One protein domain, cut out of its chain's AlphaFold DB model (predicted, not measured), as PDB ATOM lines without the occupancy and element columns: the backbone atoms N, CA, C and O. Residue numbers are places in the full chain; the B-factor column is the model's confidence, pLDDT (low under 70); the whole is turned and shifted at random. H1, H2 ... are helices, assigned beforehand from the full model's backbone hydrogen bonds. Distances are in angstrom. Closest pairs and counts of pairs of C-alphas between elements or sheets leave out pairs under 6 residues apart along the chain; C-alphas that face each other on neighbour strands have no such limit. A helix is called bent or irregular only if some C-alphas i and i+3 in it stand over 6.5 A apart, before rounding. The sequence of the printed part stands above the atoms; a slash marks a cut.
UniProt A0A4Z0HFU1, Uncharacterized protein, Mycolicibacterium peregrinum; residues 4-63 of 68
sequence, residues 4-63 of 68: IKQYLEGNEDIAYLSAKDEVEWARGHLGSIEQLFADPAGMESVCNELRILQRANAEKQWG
ATOM      1  N   ILE A   4     116.929 137.650  75.573       90.75
ATOM      2  CA  ILE A   4     117.483 138.803  76.298       90.75
ATOM      3  C   ILE A   4     117.402 138.589  77.810       90.75
ATOM      4  O   ILE A   4     118.368 138.857  78.519       90.75
ATOM      5  N   LYS A   5     116.275 138.069  78.309       90.19
ATOM      6  CA  LYS A   5     116.132 137.719  79.723       90.19
ATOM      7  C   LYS A   5     117.148 136.673  80.149       90.19
ATOM      8  O   LYS A   5     117.839 136.862  81.141       90.19
ATOM      9  N   GLN A   6     117.268 135.601  79.371       91.19
ATOM     10  CA  GLN A   6     118.226 134.539  79.651       91.19
ATOM     11  C   GLN A   6     119.666 135.057  79.688       91.19
ATOM     12  O   GLN A   6     120.422 134.700  80.586       91.19
ATOM     13  N   TYR A   7     120.009 135.929  78.743       92.00
ATOM     14  CA  TYR A   7     121.312 136.572  78.677       92.00
ATOM     15  C   TYR A   7     121.591 137.455  79.902       92.00
ATOM     16  O   TYR A   7     122.649 137.336  80.512       92.00
ATOM     17  N   LEU A   8     120.634 138.298  80.307       91.38
ATOM     18  CA  LEU A   8     120.788 139.194  81.461       91.38
ATOM     19  C   LEU A   8     120.819 138.459  82.806       91.38
ATOM     20  O   LEU A   8     121.496 138.903  83.729       91.38
ATOM     21  N   GLU A   9     120.081 137.357  82.933       89.50
ATOM     22  CA  GLU A   9     119.994 136.580  84.175       89.50
ATOM     23  C   GLU A   9     121.049 135.463  84.264       89.50
ATOM     24  O   GLU A   9     121.189 134.847  85.317       89.50
ATOM     25  N   GLY A  10     121.797 135.190  83.186       85.25
ATOM     26  CA  GLY A  10     122.803 134.123  83.147       85.25
ATOM     27  C   GLY A  10     122.216 132.710  83.257       85.25
ATOM     28  O   GLY A  10     122.889 131.793  83.719       85.25
ATOM     29  N   ASN A  11     120.953 132.529  82.865       83.94
ATOM     30  CA  ASN A  11     120.245 131.257  83.004       83.94
ATOM     31  C   ASN A  11     120.599 130.277  81.868       83.94
ATOM     32  O   ASN A  11     120.568 130.625  80.691       83.94
ATOM     33  N   GLU A  12     120.856 129.009  82.191       73.44
ATOM     34  CA  GLU A  12     121.186 127.968  81.194       73.44
ATOM     35  C   GLU A  12     119.953 127.224  80.640       73.44
ATOM     36  O   GLU A  12     120.044 126.457  79.675       73.44
ATOM     37  N   ASP A  13     118.784 127.436  81.250       73.69
ATOM     38  CA  ASP A  13     117.535 126.752  80.920       73.69
ATOM     39  C   ASP A  13     116.480 127.695  80.341       73.69
ATOM     40  O   ASP A  13     116.283 128.823  80.798       73.69
ATOM     41  N   ILE A  14     115.734 127.195  79.352       70.88
ATOM     42  CA  ILE A  14     114.616 127.918  78.744       70.88
ATOM     43  C   ILE A  14     113.373 127.741  79.623       70.88
ATOM     44  O   ILE A  14     112.647 126.755  79.510       70.88
ATOM     45  N   ALA A  15     113.071 128.727  80.465       73.62
ATOM     46  CA  ALA A  15     111.805 128.771  81.198       73.62
ATOM     47  C   ALA A  15     110.709 129.435  80.348       73.62
ATOM     48  O   ALA A  15     110.685 130.655  80.206       73.62
ATOM     49  N   TYR A  16     109.787 128.685  79.743       72.62
ATOM     50  CA  TYR A  16     108.677 129.308  79.007       72.62
ATOM     51  C   TYR A  16     107.764 130.104  79.953       72.62
ATOM     52  O   TYR A  16     107.192 129.552  80.887       72.62
ATOM     53  N   LEU A  17     107.640 131.408  79.695       80.81
ATOM     54  CA  LEU A  17     106.741 132.315  80.400       80.81
ATOM     55  C   LEU A  17     105.585 132.682  79.476       80.81
ATOM     56  O   LEU A  17     105.709 132.606  78.248       80.81
ATOM     57  N   SER A  18     104.460 133.092  80.059       89.38
ATOM     58  CA  SER A  18     103.381 133.658  79.260       89.38
ATOM     59  C   SER A  18     103.829 134.983  78.634       89.38
ATOM     60  O   SER A  18     104.697 135.679  79.164       89.38
ATOM     61  N   ALA A  19     103.207 135.378  77.520       87.81
ATOM     62  CA  ALA A  19     103.505 136.664  76.886       87.81
ATOM     63  C   ALA A  19     103.284 137.853  77.842       87.81
ATOM     64  O   ALA A  19     104.004 138.846  77.769       87.81
ATOM     65  N   LYS A  20     102.314 137.742  78.760       92.25
ATOM     66  CA  LYS A  20     102.063 138.755  79.789       92.25
ATOM     67  C   LYS A  20     103.259 138.881  80.736       92.25
ATOM     68  O   LYS A  20     103.733 139.992  80.950       92.25
ATOM     69  N   ASP A  21     103.759 137.759  81.245       90.31
ATOM     70  CA  ASP A  21     104.854 137.752  82.221       90.31
ATOM     71  C   ASP A  21     106.179 138.210  81.587       90.31
ATOM     72  O   ASP A  21     106.976 138.884  82.236       90.31
ATOM     73  N   GLU A  22     106.408 137.911  80.301       89.50
ATOM     74  CA  GLU A  22     107.559 138.440  79.548       89.50
ATOM     75  C   GLU A  22     107.496 139.970  79.427       89.50
ATOM     76  O   GLU A  22     108.502 140.651  79.627       89.50
ATOM     77  N   VAL A  23     106.314 140.530  79.142       90.81
ATOM     78  CA  VAL A  23     106.124 141.986  79.047       90.81
ATOM     79  C   VAL A  23     106.281 142.658  80.410       90.81
ATOM     80  O   VAL A  23     106.904 143.718  80.499       90.81
ATOM     81  N   GLU A  24     105.732 142.069  81.473       94.00
ATOM     82  CA  GLU A  24     105.892 142.584  82.837       94.00
ATOM     83  C   GLU A  24     107.360 142.563  83.272       94.00
ATOM     84  O   GLU A  24     107.862 143.570  83.776       94.00
ATOM     85  N   TRP A  25     108.080 141.474  82.993       92.00
ATOM     86  CA  TRP A  25     109.513 141.394  83.256       92.00
ATOM     87  C   TRP A  25     110.302 142.440  82.458       92.00
ATOM     88  O   TRP A  25     111.119 143.153  83.043       92.00
ATOM     89  N   ALA A  26     110.029 142.588  81.157       91.56
ATOM     90  CA  ALA A  26     110.754 143.521  80.295       91.56
ATOM     91  C   ALA A  26     110.590 144.969  80.767       91.56
ATOM     92  O   ALA A  26     111.565 145.713  80.808       91.56
ATOM     93  N   ARG A  27     109.381 145.353  81.205       94.00
ATOM     94  CA  ARG A  27     109.121 146.676  81.797       94.00
ATOM     95  C   ARG A  27     109.973 146.944  83.037       94.00
ATOM     96  O   ARG A  27     110.436 148.065  83.207       94.00
ATOM     97  N   GLY A  28     110.196 145.930  83.874       94.81
ATOM     98  CA  GLY A  28     111.054 146.034  85.058       94.81
ATOM     99  C   GLY A  28     112.553 146.129  84.753       94.81
ATOM    100  O   GLY A  28     113.311 146.556  85.615       94.81
ATOM    101  N   HIS A  29     112.975 145.769  83.536       94.38
ATOM    102  CA  HIS A  29     114.386 145.659  83.145       94.38
ATOM    103  C   HIS A  29     114.771 146.561  81.964       94.38
ATOM    104  O   HIS A  29     115.866 146.413  81.427       94.38
ATOM    105  N   LEU A  30     113.913 147.513  81.567       93.00
ATOM    106  CA  LEU A  30     114.153 148.386  80.407       93.00
ATOM    107  C   LEU A  30     115.536 149.044  80.440       93.00
ATOM    108  O   LEU A  30     116.237 149.001  79.439       93.00
ATOM    109  N   GLY A  31     115.968 149.555  81.598       94.25
ATOM    110  CA  GLY A  31     117.290 150.170  81.735       94.25
ATOM    111  C   GLY A  31     118.439 149.207  81.418       94.25
ATOM    112  O   GLY A  31     119.363 149.576  80.705       94.25
ATOM    113  N   SER A  32     118.367 147.953  81.874       92.12
ATOM    114  CA  SER A  32     119.376 146.928  81.562       92.12
ATOM    115  C   SER A  32     119.354 146.524  80.085       92.12
ATOM    116  O   SER A  32     120.404 146.282  79.495       92.12
ATOM    117  N   ILE A  33     118.165 146.481  79.475       91.62
ATOM    118  CA  ILE A  33     118.000 146.198  78.044       91.62
ATOM    119  C   ILE A  33     118.570 147.340  77.197       91.62
ATOM    120  O   ILE A  33     119.230 147.088  76.198       91.62
ATOM    121  N   GLU A  34     118.354 148.592  77.589       92.00
ATOM    122  CA  GLU A  34     118.949 149.746  76.912       92.00
ATOM    123  C   GLU A  34     120.473 149.735  77.054       92.00
ATOM    124  O   GLU A  34     121.187 149.933  76.073       92.00
ATOM    125  N   GLN A  35     120.981 149.429  78.251       91.62
ATOM    126  CA  GLN A  35     122.416 149.406  78.528       91.62
ATOM    127  C   GLN A  35     123.165 148.354  77.700       91.62
ATOM    128  O   GLN A  35     124.296 148.605  77.289       91.62
ATOM    129  N   LEU A  36     122.519 147.222  77.395       89.50
ATOM    130  CA  LEU A  36     123.053 146.174  76.517       89.50
ATOM    131  C   LEU A  36     123.463 146.678  75.133       89.50
ATOM    132  O   LEU A  36     124.411 146.164  74.544       89.50
ATOM    133  N   PHE A  37     122.740 147.666  74.613       85.56
ATOM    134  CA  PHE A  37     122.935 148.194  73.264       85.56
ATOM    135  C   PHE A  37     123.406 149.653  73.269       85.56
ATOM    136  O   PHE A  37     123.491 150.279  72.214       85.56
ATOM    137  N   ALA A  38     123.717 150.201  74.446       90.06
ATOM    138  CA  ALA A  38     124.136 151.588  74.608       90.06
ATOM    139  C   ALA A  38     125.572 151.842  74.124       90.06
ATOM    140  O   ALA A  38     125.886 152.972  73.752       90.06
ATOM    141  N   ASP A  39     126.431 150.817  74.124       88.81
ATOM    142  CA  ASP A  39     127.793 150.899  73.597       88.81
ATOM    143  C   ASP A  39     127.885 150.274  72.192       88.81
ATOM    144  O   ASP A  39     127.824 149.047  72.055       88.81
ATOM    145  N   PRO A  40     128.087 151.083  71.135       84.19
ATOM    146  CA  PRO A  40     128.261 150.581  69.776       84.19
ATOM    147  C   PRO A  40     129.460 149.639  69.618       84.19
ATOM    148  O   PRO A  40     129.416 148.761  68.759       84.19
ATOM    149  N   ALA A  41     130.520 149.805  70.420       83.56
ATOM    150  CA  ALA A  41     131.703 148.949  70.353       83.56
ATOM    151  C   ALA A  41     131.429 147.552  70.941       83.56
ATOM    152  O   ALA A  41     131.869 146.551  70.378       83.56
ATOM    153  N   GLY A  42     130.665 147.473  72.035       87.06
ATOM    154  CA  GLY A  42     130.228 146.216  72.653       87.06
ATOM    155  C   GLY A  42     129.042 145.534  71.960       87.06
ATOM    156  O   GLY A  42     128.853 144.326  72.115       87.06
ATOM    157  N   MET A  43     128.265 146.270  71.157       90.88
ATOM    158  CA  MET A  43     127.030 145.773  70.543       90.88
ATOM    159  C   MET A  43     127.240 144.526  69.673       90.88
ATOM    160  O   MET A  43     126.413 143.611  69.697       90.88
ATOM    161  N   GLU A  44     128.334 144.459  68.909       91.19
ATOM    162  CA  GLU A  44     128.626 143.289  68.074       91.19
ATOM    163  C   GLU A  44     128.914 142.041  68.924       91.19
ATOM    164  O   GLU A  44     128.411 140.961  68.604       91.19
ATOM    165  N   SER A  45     129.639 142.199  70.039       91.88
ATOM    166  CA  SER A  45     129.903 141.110  70.993       91.88
ATOM    167  C   SER A  45     128.604 140.591  71.595       91.88
ATOM    168  O   SER A  45     128.319 139.399  71.493       91.88
ATOM    169  N   VAL A  46     127.760 141.494  72.106       92.69
ATOM    170  CA  VAL A  46     126.446 141.153  72.675       92.69
ATOM    171  C   VAL A  46     125.591 140.400  71.653       92.69
ATOM    172  O   VAL A  46     125.024 139.350  71.954       92.69
ATOM    173  N   CYS A  47     125.536 140.878  70.406       92.81
ATOM    174  CA  CYS A  47     124.804 140.196  69.339       92.81
ATOM    175  C   CYS A  47     125.352 138.790  69.053       92.81
ATOM    176  O   CYS A  47     124.575 137.865  68.802       92.81
ATOM    177  N   ASN A  48     126.674 138.612  69.067       93.88
ATOM    178  CA  ASN A  48     127.290 137.303  68.865       93.88
ATOM    179  C   ASN A  48     127.010 136.347  70.021       93.88
ATOM    180  O   ASN A  48     126.656 135.195  69.775       93.88
ATOM    181  N   GLU A  49     127.100 136.813  71.260       93.75
ATOM    182  CA  GLU A  49     126.792 136.005  72.439       93.75
ATOM    183  C   GLU A  49     125.321 135.574  72.447       93.75
ATOM    184  O   GLU A  49     125.023 134.401  72.674       93.75
ATOM    185  N   LEU A  50     124.398 136.468  72.078       93.94
ATOM    186  CA  LEU A  50     122.985 136.126  71.900       93.94
ATOM    187  C   LEU A  50     122.784 135.057  70.812       93.94
ATOM    188  O   LEU A  50     122.001 134.127  71.009       93.94
ATOM    189  N   ARG A  51     123.503 135.124  69.681       93.94
ATOM    190  CA  ARG A  51     123.444 134.069  68.646       93.94
ATOM    191  C   ARG A  51     123.975 132.730  69.149       93.94
ATOM    192  O   ARG A  51     123.387 131.696  68.835       93.94
ATOM    193  N   ILE A  52     125.068 132.740  69.911       93.62
ATOM    194  CA  ILE A  52     125.629 131.531  70.526       93.62
ATOM    195  C   ILE A  52     124.601 130.921  71.483       93.62
ATOM    196  O   ILE A  52     124.305 129.731  71.378       93.62
ATOM    197  N   LEU A  53     123.987 131.741  72.337       92.38
ATOM    198  CA  LEU A  53     122.948 131.313  73.270       92.38
ATOM    199  C   LEU A  53     121.721 130.745  72.543       92.38
ATOM    200  O   LEU A  53     121.204 129.694  72.915       92.38
ATOM    201  N   GLN A  54     121.283 131.389  71.458       91.69
ATOM    202  CA  GLN A  54     120.185 130.895  70.627       91.69
ATOM    203  C   GLN A  54     120.502 129.518  70.032       91.69
ATOM    204  O   GLN A  54     119.636 128.642  70.021       91.69
ATOM    205  N   ARG A  55     121.731 129.318  69.543       91.38
ATOM    206  CA  ARG A  55     122.170 128.025  69.011       91.38
ATOM    207  C   ARG A  55     122.206 126.966  70.109       91.38
ATOM    208  O   ARG A  55     121.619 125.911  69.910       91.38
ATOM    209  N   ALA A  56     122.798 127.263  71.264       90.56
ATOM    210  CA  ALA A  56     122.849 126.337  72.395       90.56
ATOM    211  C   ALA A  56     121.442 125.905  72.844       90.56
ATOM    212  O   ALA A  56     121.178 124.722  73.049       90.56
ATOM    213  N   ASN A  57     120.505 126.852  72.907       90.06
ATOM    214  CA  ASN A  57     119.099 126.579  73.186       90.06
ATOM    215  C   ASN A  57     118.463 125.649  72.145       90.06
ATOM    216  O   ASN A  57     117.750 124.712  72.504       90.06
ATOM    217  N   ALA A  58     118.720 125.895  70.857       89.38
ATOM    218  CA  ALA A  58     118.199 125.061  69.780       89.38
ATOM    219  C   ALA A  58     118.778 123.638  69.827       89.38
ATOM    220  O   ALA A  58     118.029 122.671  69.713       89.38
ATOM    221  N   GLU A  59     120.085 123.510  70.058       90.44
ATOM    222  CA  GLU A  59     120.768 122.222  70.189       90.44
ATOM    223  C   GLU A  59     120.247 121.424  71.387       90.44
ATOM    224  O   GLU A  59     119.993 120.226  71.276       90.44
ATOM    225  N   LYS A  60     120.013 122.091  72.519       87.00
ATOM    226  CA  LYS A  60     119.446 121.472  73.721       87.00
ATOM    227  C   LYS A  60     118.012 120.988  73.508       87.00
ATOM    228  O   LYS A  60     117.644 119.933  74.018       87.00
ATOM    229  N   GLN A  61     117.208 121.743  72.760       86.31
ATOM    230  CA  GLN A  61     115.792 121.437  72.554       86.31
ATOM    231  C   GLN A  61     115.548 120.406  71.442       86.31
ATOM    232  O   GLN A  61     114.622 119.600  71.550       86.31
ATOM    233  N   TRP A  62     116.336 120.445  70.366       88.00
ATOM    234  CA  TRP A  62     116.076 119.676  69.142       88.00
ATOM    235  C   TRP A  62     117.255 118.811  68.677       88.00
ATOM    236  O   TRP A  62     117.109 118.073  67.703       88.00
ATOM    237  N   GLY A  63     118.390 118.845  69.374       86.56
ATOM    238  CA  GLY A  63     119.622 118.166  68.974       86.56
ATOM    239  C   GLY A  63     120.513 119.020  68.060       86.56
ATOM    240  O   GLY A  63     120.092 120.078  67.583       86.56
TER     241      GLY A  63
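Overview. This is residues 4 to 63 of the 68 residues of an uncharacterized protein of Mycolicibacterium peregrinum (UniProt A0A4Z0HFU1). Picture a flat, open frame of helices with one short helix in its middle: the long helix H4 makes one side, H3 stands at the end where H4 begins, H2 makes the side opposite H4, and the short H1 stands inside, crosswise to H4. Residues 14 to 18, with no named element, run along the remaining side toward H2. The printed part has 60 residues with four named helices, in the order H1, H2, H3, H4, and no named strand; the class is all helix. It is only just loose, close to compact, with a radius of gyration of the C-alphas of 12.7 A, and its outline of 34 by 28 by 15 A is only just flat.

Arrangement. Begin with H4, residues 40 to 62, the longest helix. Look at its residues 50 to 53: with these alone it touches H1, residues 4 to 9, and only just, with 3 pairs of C-alphas within 8 A. The closest C-alphas there are those of Tyr 7 and Leu 50, 7.0 A apart, and the two lines are about perpendicular at 88 degrees. Next find H3, residues 30 to 36, close to H4 but not clearly touching it; the closest C-alphas, of Leu 36 and Val 46, are 7.2 A apart, and the lines are about perpendicular at 77 degrees. H3 is also close to H1 but not clearly touching, with Ile 4 and Ile 33 the closest at 7.6 A between C-alphas, and the lines about perpendicular at 90 degrees. H2, residues 19 to 28, is close to H1 but not clearly touching: the closest C-alphas, of Lys 5 and Ala 26, are 7.9 A apart, and the two run the same way at a steep tilt of 59 degrees. H2 and H3 meet only through their link, and H2 and H4 are apart. In H1, H2 and H3 every O i to N i+4 pair is within hydrogen-bond range; in H4 it is 17 of 19.

Along the chain. Find C-alpha 40 at (128.261, 150.581, 69.776); from there H4 runs 33.2 A to C-alpha 62 at (116.076, 119.676, 69.142). It is only just irregular, with C-alphas 41 and 44 6.8 A apart, and its line is a rough one. H3 is 10.0 A from first to last C-alpha, and H2 is 14.5 A. Find C-alpha 4 at (117.483, 138.803, 76.298), where H1 begins; it is 8.6 A long.

Size, cuts and confidence. Look for the C-alphas of Gly 31 and Gly 63, the two farthest apart, at 34.5 A. The printed part has no cut. The links H2 to H3 and H3 to H4 are tight, the link H1 to H2 of nine residues is short, and no link is long. The mean pLDDT of the printed part is 88.9, and no printed residue is under 70.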